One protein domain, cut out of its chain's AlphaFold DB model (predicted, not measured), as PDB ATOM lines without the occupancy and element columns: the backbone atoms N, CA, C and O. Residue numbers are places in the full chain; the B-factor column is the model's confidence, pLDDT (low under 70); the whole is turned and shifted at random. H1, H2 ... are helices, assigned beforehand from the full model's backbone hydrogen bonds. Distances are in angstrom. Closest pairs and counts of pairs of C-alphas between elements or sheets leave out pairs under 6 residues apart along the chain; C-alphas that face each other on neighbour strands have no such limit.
ATOM      1  N   ARG A  43       9.193 -42.023 -38.415       69.75
ATOM      2  CA  ARG A  43       9.518 -42.386 -39.802       69.75
ATOM      3  C   ARG A  43      10.608 -41.490 -40.380       69.75
ATOM      4  O   ARG A  43      11.592 -42.007 -40.894       69.75
ATOM      5  N   GLU A  44      10.471 -40.176 -40.232       72.19
ATOM      6  CA  GLU A  44      11.458 -39.209 -40.723       72.19
ATOM      7  C   GLU A  44      12.838 -39.427 -40.079       72.19
ATOM      8  O   GLU A  44      13.856 -39.454 -40.766       72.19
ATOM      9  N   ILE A  45      12.889 -39.717 -38.775       71.69
ATOM     10  CA  ILE A  45      14.138 -40.069 -38.085       71.69
ATOM     11  C   ILE A  45      14.758 -41.347 -38.668       71.69
ATOM     12  O   ILE A  45      15.973 -41.406 -38.867       71.69
ATOM     13  N   LEU A  46      13.958 -42.383 -38.937       71.88
ATOM     14  CA  LEU A  46      14.464 -43.629 -39.518       71.88
ATOM     15  C   LEU A  46      15.004 -43.432 -40.938       71.88
ATOM     16  O   LEU A  46      16.030 -44.033 -41.276       71.88
ATOM     17  N   ASP A  47      14.356 -42.575 -41.724       68.69
ATOM     18  CA  ASP A  47      14.735 -42.276 -43.102       68.69
ATOM     19  C   ASP A  47      15.985 -41.375 -43.172       68.69
ATOM     20  O   ASP A  47      16.914 -41.662 -43.932       68.69
ATOM     21  N   GLU A  48      16.072 -40.331 -42.341       68.81
ATOM     22  CA  GLU A  48      17.162 -39.344 -42.390       68.81
ATOM     23  C   GLU A  48      18.360 -39.706 -41.494       68.81
ATOM     24  O   GLU A  48      19.528 -39.709 -41.915       68.81
ATOM     25  N   VAL A  49      18.090 -40.047 -40.230       70.94
ATOM     26  CA  VAL A  49      19.115 -40.375 -39.222       70.94
ATOM     27  C   VAL A  49      19.547 -41.838 -39.329       70.94
ATOM     28  O   VAL A  49      20.643 -42.199 -38.880       70.94
ATOM     29  N   GLY A  50      18.795 -42.651 -40.063       65.50
ATOM     30  CA  GLY A  50      19.118 -44.032 -40.383       65.50
ATOM     31  C   GLY A  50      18.691 -45.007 -39.293       65.50
ATOM     32  O   GLY A  50      18.302 -44.625 -38.186       65.50
ATOM     33  N   SER A  51      18.791 -46.297 -39.621       77.00
ATOM     34  CA  SER A  51      18.309 -47.383 -38.766       77.00
ATOM     35  C   SER A  51      18.869 -47.316 -37.343       77.00
ATOM     36  O   SER A  51      19.982 -46.839 -37.108       77.00
ATOM     37  N   TYR A  52      18.131 -47.887 -36.392       69.56
ATOM     38  CA  TYR A  52      18.579 -48.019 -35.004       69.56
ATOM     39  C   TYR A  52      19.996 -48.609 -34.884       69.56
ATOM     40  O   TYR A  52      20.802 -48.124 -34.092       69.56
ATOM     41  N   GLY A  53      20.364 -49.571 -35.738       71.94
ATOM     42  CA  GLY A  53      21.726 -50.114 -35.784       71.94
ATOM     43  C   GLY A  53      22.799 -49.079 -36.158       71.94
ATOM     44  O   GLY A  53      23.901 -49.116 -35.611       71.94
ATOM     45  N   ARG A  54      22.489 -48.113 -37.038       77.69
ATOM     46  CA  ARG A  54      23.394 -46.997 -37.380       77.69
ATOM     47  C   ARG A  54      23.585 -46.061 -36.189       77.69
ATOM     48  O   ARG A  54      24.715 -45.670 -35.901       77.69
ATOM     49  N   GLN A  55      22.497 -45.735 -35.497       75.75
ATOM     50  CA  GLN A  55      22.520 -44.853 -34.327       75.75
ATOM     51  C   GLN A  55      23.326 -45.478 -33.182       75.75
ATOM     52  O   GLN A  55      24.256 -44.860 -32.664       75.75
ATOM     53  N   LEU A  56      23.055 -46.743 -32.859       76.75
ATOM     54  CA  LEU A  56      23.793 -47.491 -31.840       76.75
ATOM     55  C   LEU A  56      25.262 -47.683 -32.219       76.75
ATOM     56  O   LEU A  56      26.140 -47.516 -31.378       76.75
ATOM     57  N   GLY A  57      25.549 -47.949 -33.495       83.00
ATOM     58  CA  GLY A  57      26.918 -48.014 -33.995       83.00
ATOM     59  C   GLY A  57      27.691 -46.713 -33.764       83.00
ATOM     60  O   GLY A  57      28.863 -46.779 -33.400       83.00
ATOM     61  N   ARG A  58      27.032 -45.556 -33.927       85.56
ATOM     62  CA  ARG A  58      27.613 -44.223 -33.707       85.56
ATOM     63  C   ARG A  58      27.832 -43.924 -32.224       85.56
ATOM     64  O   ARG A  58      28.877 -43.383 -31.871       85.56
ATOM     65  N   ILE A  59      26.874 -44.288 -31.371       86.50
ATOM     66  CA  ILE A  59      27.001 -44.157 -29.912       86.50
ATOM     67  C   ILE A  59      28.146 -45.038 -29.404       86.50
ATOM     68  O   ILE A  59      28.976 -44.567 -28.633       86.50
ATOM     69  N   GLY A  60      28.240 -46.281 -29.886       88.25
ATOM     70  CA  GLY A  60      29.334 -47.187 -29.545       88.25
ATOM     71  C   GLY A  60      30.701 -46.623 -29.931       88.25
ATOM     72  O   GLY A  60      31.608 -46.598 -29.102       88.25
ATOM     73  N   ASP A  61      30.839 -46.081 -31.145       88.31
ATOM     74  CA  ASP A  61      32.089 -45.446 -31.585       88.31
ATOM     75  C   ASP A  61      32.456 -44.237 -30.699       88.31
ATOM     76  O   ASP A  61      33.620 -44.062 -30.337       88.31
ATOM     77  N   ALA A  62      31.473 -43.426 -30.289       92.56
ATOM     78  CA  ALA A  62      31.700 -42.299 -29.382       92.56
ATOM     79  C   ALA A  62      32.125 -42.755 -27.974       92.56
ATOM     80  O   ALA A  62      33.119 -42.258 -27.446       92.56
ATOM     81  N   LEU A  63      31.425 -43.735 -27.386       91.81
ATOM     82  CA  LEU A  63      31.784 -44.324 -26.090       91.81
ATOM     83  C   LEU A  63      33.188 -44.926 -26.116       91.81
ATOM     84  O   LEU A  63      33.940 -44.777 -25.160       91.81
ATOM     85  N   THR A  64      33.566 -45.544 -27.230       92.81
ATOM     86  CA  THR A  64      34.905 -46.095 -27.434       92.81
ATOM     87  C   THR A  64      35.987 -45.019 -27.307       92.81
ATOM     88  O   THR A  64      36.970 -45.204 -26.591       92.81
ATOM     89  N   VAL A  65      35.795 -43.864 -27.953       94.06
ATOM     90  CA  VAL A  65      36.715 -42.720 -27.830       94.06
ATOM     91  C   VAL A  65      36.762 -42.211 -26.390       94.06
ATOM     92  O   VAL A  65      37.849 -41.997 -25.860       94.06
ATOM     93  N   LEU A  66      35.609 -42.063 -25.735       94.06
ATOM     94  CA  LEU A  66      35.558 -41.613 -24.341       94.06
ATOM     95  C   LEU A  66      36.307 -42.572 -23.411       94.06
ATOM     96  O   LEU A  66      37.121 -42.121 -22.614       94.06
ATOM     97  N   LEU A  67      36.110 -43.883 -23.565       92.75
ATOM     98  CA  LEU A  67      36.797 -44.907 -22.777       92.75
ATOM     99  C   LEU A  67      38.313 -44.918 -23.009       92.75
ATOM    100  O   LEU A  67      39.062 -45.190 -22.074       92.75
ATOM    101  N   ARG A  68      38.798 -44.611 -24.216       92.31
ATOM    102  CA  ARG A  68      40.243 -44.466 -24.484       92.31
ATOM    103  C   ARG A  68      40.875 -43.294 -23.739       92.31
ATOM    104  O   ARG A  68      42.049 -43.351 -23.391       92.31
ATOM    105  N   HIS A  69      40.106 -42.233 -23.518       93.25
ATOM    106  CA  HIS A  69      40.558 -41.037 -22.808       93.25
ATOM    107  C   HIS A  69      40.117 -41.008 -21.342       93.25
ATOM    108  O   HIS A  69      40.415 -40.046 -20.635       93.25
ATOM    109  N   PHE A  70      39.437 -42.053 -20.875       93.31
ATOM    110  CA  PHE A  70      38.910 -42.129 -19.525       93.31
ATOM    111  C   PHE A  70      40.029 -42.400 -18.517       93.31
ATOM    112  O   PHE A  70      40.601 -43.488 -18.482       93.31
ATOM    113  N   HIS A  71      40.309 -41.395 -17.694       92.81
ATOM    114  CA  HIS A  71      41.251 -41.447 -16.582       92.81
ATOM    115  C   HIS A  71      40.512 -40.900 -15.357       92.81
ATOM    116  O   HIS A  71      40.403 -39.679 -15.230       92.81
ATOM    117  N   PRO A  72      39.902 -41.762 -14.526       92.56
ATOM    118  CA  PRO A  72      39.122 -41.291 -13.392       92.56
ATOM    119  C   PRO A  72      40.040 -40.650 -12.343       92.56
ATOM    120  O   PRO A  72      41.190 -41.062 -12.182       92.56
ATOM    121  N   GLU A  73      39.539 -39.626 -11.647       94.25
ATOM    122  CA  GLU A  73      40.285 -38.945 -10.577       94.25
ATOM    123  C   GLU A  73      40.520 -39.869  -9.372       94.25
ATOM    124  O   GLU A  73      41.560 -39.790  -8.717       94.25
ATOM    125  N   GLU A  74      39.581 -40.785  -9.131       95.06
ATOM    126  CA  GLU A  74      39.664 -41.832  -8.117       95.06
ATOM    127  C   GLU A  74      39.652 -43.223  -8.774       95.06
ATOM    128  O   GLU A  74      39.079 -43.392  -9.854       95.06
ATOM    129  N   PRO A  75      40.285 -44.242  -8.166       95.12
ATOM    130  CA  PRO A  75      40.202 -45.607  -8.671       95.12
ATOM    131  C   PRO A  75      38.751 -46.091  -8.708       95.12
ATOM    132  O   PRO A  75      38.015 -45.899  -7.743       95.12
ATOM    133  N   LEU A  76      38.374 -46.761  -9.799       95.19
ATOM    134  CA  LEU A  76      37.082 -47.434  -9.886       95.19
ATOM    135  C   LEU A  76      36.982 -48.530  -8.824       95.19
ATOM    136  O   LEU A  76      37.959 -49.243  -8.568       95.19
ATOM    137  N   ASP A  77      35.789 -48.713  -8.272       96.81
ATOM    138  CA  ASP A  77      35.498 -49.911  -7.498       96.81
ATOM    139  C   ASP A  77      35.380 -51.157  -8.404       96.81
ATOM    140  O   ASP A  77      35.355 -51.087  -9.637       96.81
ATOM    141  N   GLU A  78      35.316 -52.343  -7.793       94.81
ATOM    142  CA  GLU A  78      35.267 -53.612  -8.532       94.81
ATOM    143  C   GLU A  78      34.030 -53.721  -9.449       94.81
ATOM    144  O   GLU A  78      34.095 -54.298 -10.540       94.81
ATOM    145  N   SER A  79      32.892 -53.159  -9.032       92.06
ATOM    146  CA  SER A  79      31.645 -53.174  -9.801       92.06
ATOM    147  C   SER A  79      31.716 -52.224 -10.999       92.06
ATOM    148  O   SER A  79      31.296 -52.572 -12.111       92.06
ATOM    149  N   GLU A  80      32.276 -51.038 -10.798       92.81
ATOM    150  CA  GLU A  80      32.518 -50.043 -11.838       92.81
ATOM    151  C   GLU A  80      33.524 -50.561 -12.872       92.81
ATOM    152  O   GLU A  80      33.253 -50.527 -14.077       92.81
ATOM    153  N   GLU A  81      34.644 -51.136 -12.424       93.69
ATOM    154  CA  GLU A  81      35.657 -51.707 -13.313       93.69
ATOM    155  C   GLU A  81      35.080 -52.861 -14.141       93.69
ATOM    156  O   GLU A  81      35.286 -52.937 -15.360       93.69
ATOM    157  N   LYS A  82      34.297 -53.742 -13.509       90.94
ATOM    158  CA  LYS A  82      33.594 -54.826 -14.203       90.94
ATOM    159  C   LYS A  82      32.649 -54.290 -15.276       90.94
ATOM    160  O   LYS A  82      32.597 -54.854 -16.371       90.94
ATOM    161  N   SER A  83      31.936 -53.203 -14.992       90.69
ATOM    162  CA  SER A  83      31.001 -52.574 -15.931       90.69
ATOM    163  C   SER A  83      31.728 -51.977 -17.139       90.69
ATOM    164  O   SER A  83      31.351 -52.239 -18.284       90.69
ATOM    165  N   VAL A  84      32.828 -51.254 -16.907       91.12
ATOM    166  CA  VAL A  84      33.675 -50.699 -17.976       91.12
ATOM    167  C   VAL A  84      34.284 -51.813 -18.829       91.12
ATOM    168  O   VAL A  84      34.285 -51.730 -20.059       91.12
ATOM    169  N   ARG A  85      34.769 -52.887 -18.201       91.94
ATOM    170  CA  ARG A  85      35.347 -54.043 -18.897       91.94
ATOM    171  C   ARG A  85      34.319 -54.761 -19.771       91.94
ATOM    172  O   ARG A  85      34.631 -55.098 -20.912       91.94
ATOM    173  N   ALA A  86      33.104 -54.964 -19.264       89.81
ATOM    174  CA  ALA A  86      32.013 -55.563 -20.028       89.81
ATOM    175  C   ALA A  86      31.647 -54.711 -21.253       89.81
ATOM    176  O   ALA A  86      31.480 -55.250 -22.347       89.81
ATOM    177  N   LEU A  87      31.594 -53.383 -21.090       89.06
ATOM    178  CA  LEU A  87      31.359 -52.456 -22.196       89.06
ATOM    179  C   LEU A  87      32.473 -52.527 -23.251       89.06
ATOM    180  O   LEU A  87      32.172 -52.586 -24.440       89.06
ATOM    181  N   ARG A  88      33.749 -52.580 -22.846       92.38
ATOM    182  CA  ARG A  88      34.877 -52.716 -23.788       92.38
ATOM    183  C   ARG A  88      34.796 -53.999 -24.614       92.38
ATOM    184  O   ARG A  88      34.868 -53.917 -25.834       92.38
ATOM    185  N   ALA A  89      34.595 -55.149 -23.969       89.44
ATOM    186  CA  ALA A  89      34.533 -56.444 -24.654       89.44
ATOM    187  C   ALA A  89      33.445 -56.468 -25.738       89.44
ATOM    188  O   ALA A  89      33.661 -56.868 -26.874       89.44
ATOM    189  N   MET A  90      32.279 -55.937 -25.399       86.50
ATOM    190  CA  MET A  90      31.165 -55.800 -26.323       86.50
ATOM    191  C   MET A  90      31.439 -54.832 -27.481       86.50
ATOM    192  O   MET A  90      31.045 -55.105 -28.614       86.50
ATOM    193  N   LEU A  91      32.060 -53.678 -27.218       87.94
ATOM    194  CA  LEU A  91      32.432 -52.736 -28.279       87.94
ATOM    195  C   LEU A  91      33.429 -53.380 -29.249       87.94
ATOM    196  O   LEU A  91      33.329 -53.156 -30.456       87.94
ATOM    197  N   ASP A  92      34.324 -54.232 -28.744       89.69
ATOM    198  CA  ASP A  92      35.215 -55.051 -29.564       89.69
ATOM    199  C   ASP A  92      34.462 -56.076 -30.423       89.69
ATOM    200  O   ASP A  92      34.715 -56.140 -31.629       89.69
ATOM    201  N   ASP A  93      33.487 -56.801 -29.868       86.56
ATOM    202  CA  ASP A  93      32.643 -57.731 -30.635       86.56
ATOM    203  C   ASP A  93      31.901 -57.007 -31.775       86.56
ATOM    204  O   ASP A  93      31.840 -57.473 -32.920       86.56
ATOM    205  N   ILE A  94      31.363 -55.817 -31.486       83.44
ATOM    206  CA  ILE A  94      30.703 -54.960 -32.481       83.44
ATOM    207  C   ILE A  94      31.703 -54.509 -33.549       83.44
ATOM    208  O   ILE A  94      31.378 -54.514 -34.741       83.44
ATOM    209  N   ALA A  95      32.918 -54.127 -33.152       86.19
ATOM    210  CA  ALA A  95      33.967 -53.728 -34.079       86.19
ATOM    211  C   ALA A  95      34.396 -54.885 -34.993       86.19
ATOM    212  O   ALA A  95      34.622 -54.670 -36.184       86.19
ATOM    213  N   GLU A  96      34.448 -56.115 -34.480       87.56
ATOM    214  CA  GLU A  96      34.687 -57.312 -35.288       87.56
ATOM    215  C   GLU A  96      33.571 -57.565 -36.296       87.56
ATOM    216  O   GLU A  96      33.855 -57.833 -37.463       87.56
ATOM    217  N   ILE A  97      32.304 -57.443 -35.884       85.19
ATOM    218  CA  ILE A  97      31.165 -57.552 -36.804       85.19
ATOM    219  C   ILE A  97      31.280 -56.497 -37.911       85.19
ATOM    220  O   ILE A  97      31.199 -56.840 -39.088       85.19
ATOM    221  N   LYS A  98      31.520 -55.226 -37.557       83.44
ATOM    222  CA  LYS A  98      31.702 -54.128 -38.522       83.44
ATOM    223  C   LYS A  98      32.842 -54.426 -39.504       83.44
ATOM    224  O   LYS A  98      32.647 -54.277 -40.710       83.44
ATOM    225  N   ALA A  99      33.982 -54.907 -39.006       86.06
ATOM    226  CA  ALA A  99      35.143 -55.246 -39.824       86.06
ATOM    227  C   ALA A  99      34.850 -56.373 -40.828       86.06
ATOM    228  O   ALA A  99      35.259 -56.272 -41.979       86.06
ATOM    229  N   ARG A 100      34.078 -57.403 -40.444       89.19
ATOM    230  CA  ARG A 100      33.652 -58.478 -41.367       89.19
ATOM    231  C   ARG A 100      32.760 -57.996 -42.514       89.19
ATOM    232  O   ARG A 100      32.607 -58.712 -43.498       89.19
ATOM    233  N   HIS A 101      32.156 -56.819 -42.377       87.06
ATOM    234  CA  HIS A 101      31.289 -56.199 -43.378       87.06
ATOM    235  C   HIS A 101      31.931 -54.961 -44.035       87.06
ATOM    236  O   HIS A 101      31.202 -54.110 -44.552       87.06
ATOM    237  N   ASP A 102      33.263 -54.831 -43.970       85.19
ATOM    238  CA  ASP A 102      34.042 -53.709 -44.520       85.19
ATOM    239  C   ASP A 102      33.554 -52.329 -44.045       85.19
ATOM    240  O   ASP A 102      33.630 -51.317 -44.747       85.19
ATOM    241  N   ARG A 103      33.019 -52.268 -42.820       80.81
ATOM    242  CA  ARG A 103      32.627 -51.017 -42.167       80.81
ATOM    243  C   ARG A 103      33.741 -50.557 -41.239       80.81
ATOM    244  O   ARG A 103      34.287 -51.342 -40.468       80.81
ATOM    245  N   ALA A 104      34.031 -49.257 -41.273       79.31
ATOM    246  CA  ALA A 104      34.946 -48.641 -40.322       79.31
ATOM    247  C   ALA A 104      34.445 -48.853 -38.883       79.31
ATOM    248  O   ALA A 104      33.266 -48.635 -38.590       79.31
ATOM    249  N   ALA A 105      35.348 -49.272 -37.997       80.12
ATOM    250  CA  ALA A 105      35.066 -49.505 -36.588       80.12
ATOM    251  C   ALA A 105      36.119 -48.825 -35.715       80.12
ATOM    252  O   ALA A 105      37.317 -48.924 -35.991       80.12
ATOM    253  N   VAL A 106      35.672 -48.153 -34.655       83.56
ATOM    254  CA  VAL A 106      36.559 -47.662 -33.598       83.56
ATOM    255  C   VAL A 106      36.698 -48.780 -32.564       83.56
ATOM    256  O   VAL A 106      35.700 -49.375 -32.171       83.56
ATOM    257  N   ARG A 107      37.929 -49.094 -32.153       83.25
ATOM    258  CA  ARG A 107      38.217 -50.116 -31.128       83.25
ATOM    259  C   ARG A 107      38.513 -49.467 -29.776       83.25
ATOM    260  O   ARG A 107      39.045 -48.370 -29.816       83.25
ATOM    261  N   PRO A 108      38.169 -50.039 -28.619       74.19
ATOM    262  CA  PRO A 108      38.494 -49.461 -27.309       74.19
ATOM    263  C   PRO A 108      39.988 -49.405 -26.979       74.19
ATOM    264  O   PRO A 108      40.817 -49.817 -27.821       74.19
TER     265      PRO A 108
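What this domain is: This is residues 43 to 108 of the 108 residues of an uncharacterized protein of Hoeflea marina (UniProt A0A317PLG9). Two long helices, H2 and H3, cross loosely near their midpoints as an X, with a short helix, H1, beyond the first end of H2. After H3, residues 101 to 108 fold back toward the crossing, while residues 70 to 75 stick out in the turn from H2 to H3. The printed part has 66 residues with three named helices, H1, H2 and H3 in that order, and no named strand; its class is all helix. It is loose and elongated, with a radius of gyration of the C-alphas of 14.3 A and spans of 43 by 27 by 18 A.

Where its parts are: H1 is residues 43 to 48, beginning with C-alpha 43 at (9.518, -42.386, -39.802). H2 is residues 52 to 69, 26.1 A long, with C-alpha 52 at (18.579, -48.019, -35.004). H3 is residues 78 to 100, 33.2 A long, and ends with C-alpha 100 at (33.652, -58.478, -41.367).

How they stand to each other: H2 and H3 only just touch, with 3 pairs of C-alphas within 8 A, through residues 60 to 64 of H2 and 88 to 91 of H3 alone. The closest C-alphas are those of Gly 60 and Leu 91, 6.5 A apart. The two helices run opposite ways at a steep tilt of 54 degrees. H1 is close to H2 but not clearly touching it; their closest C-alphas, those of Leu 46 and Tyr 52, are 7.5 A apart. H1 and H3 are apart. In H1, H2 and H3, every O i to N i+4 pair is within hydrogen-bond range.

The domain as a whole: The two C-alphas farthest apart are those of Arg 43 and Pro 75, at 43.8 A. Residues 47 to 53, 70 to 75 and 77 to 83 stand free, of which 78 to 83 belong to H3. The printed part has no cut; the link from H1 to H2 is tight and that from H2 to H3 is short. Mean pLDDT of the printed part is 85.5; residues 43, 47 to 48, 50 and 52 are under 70.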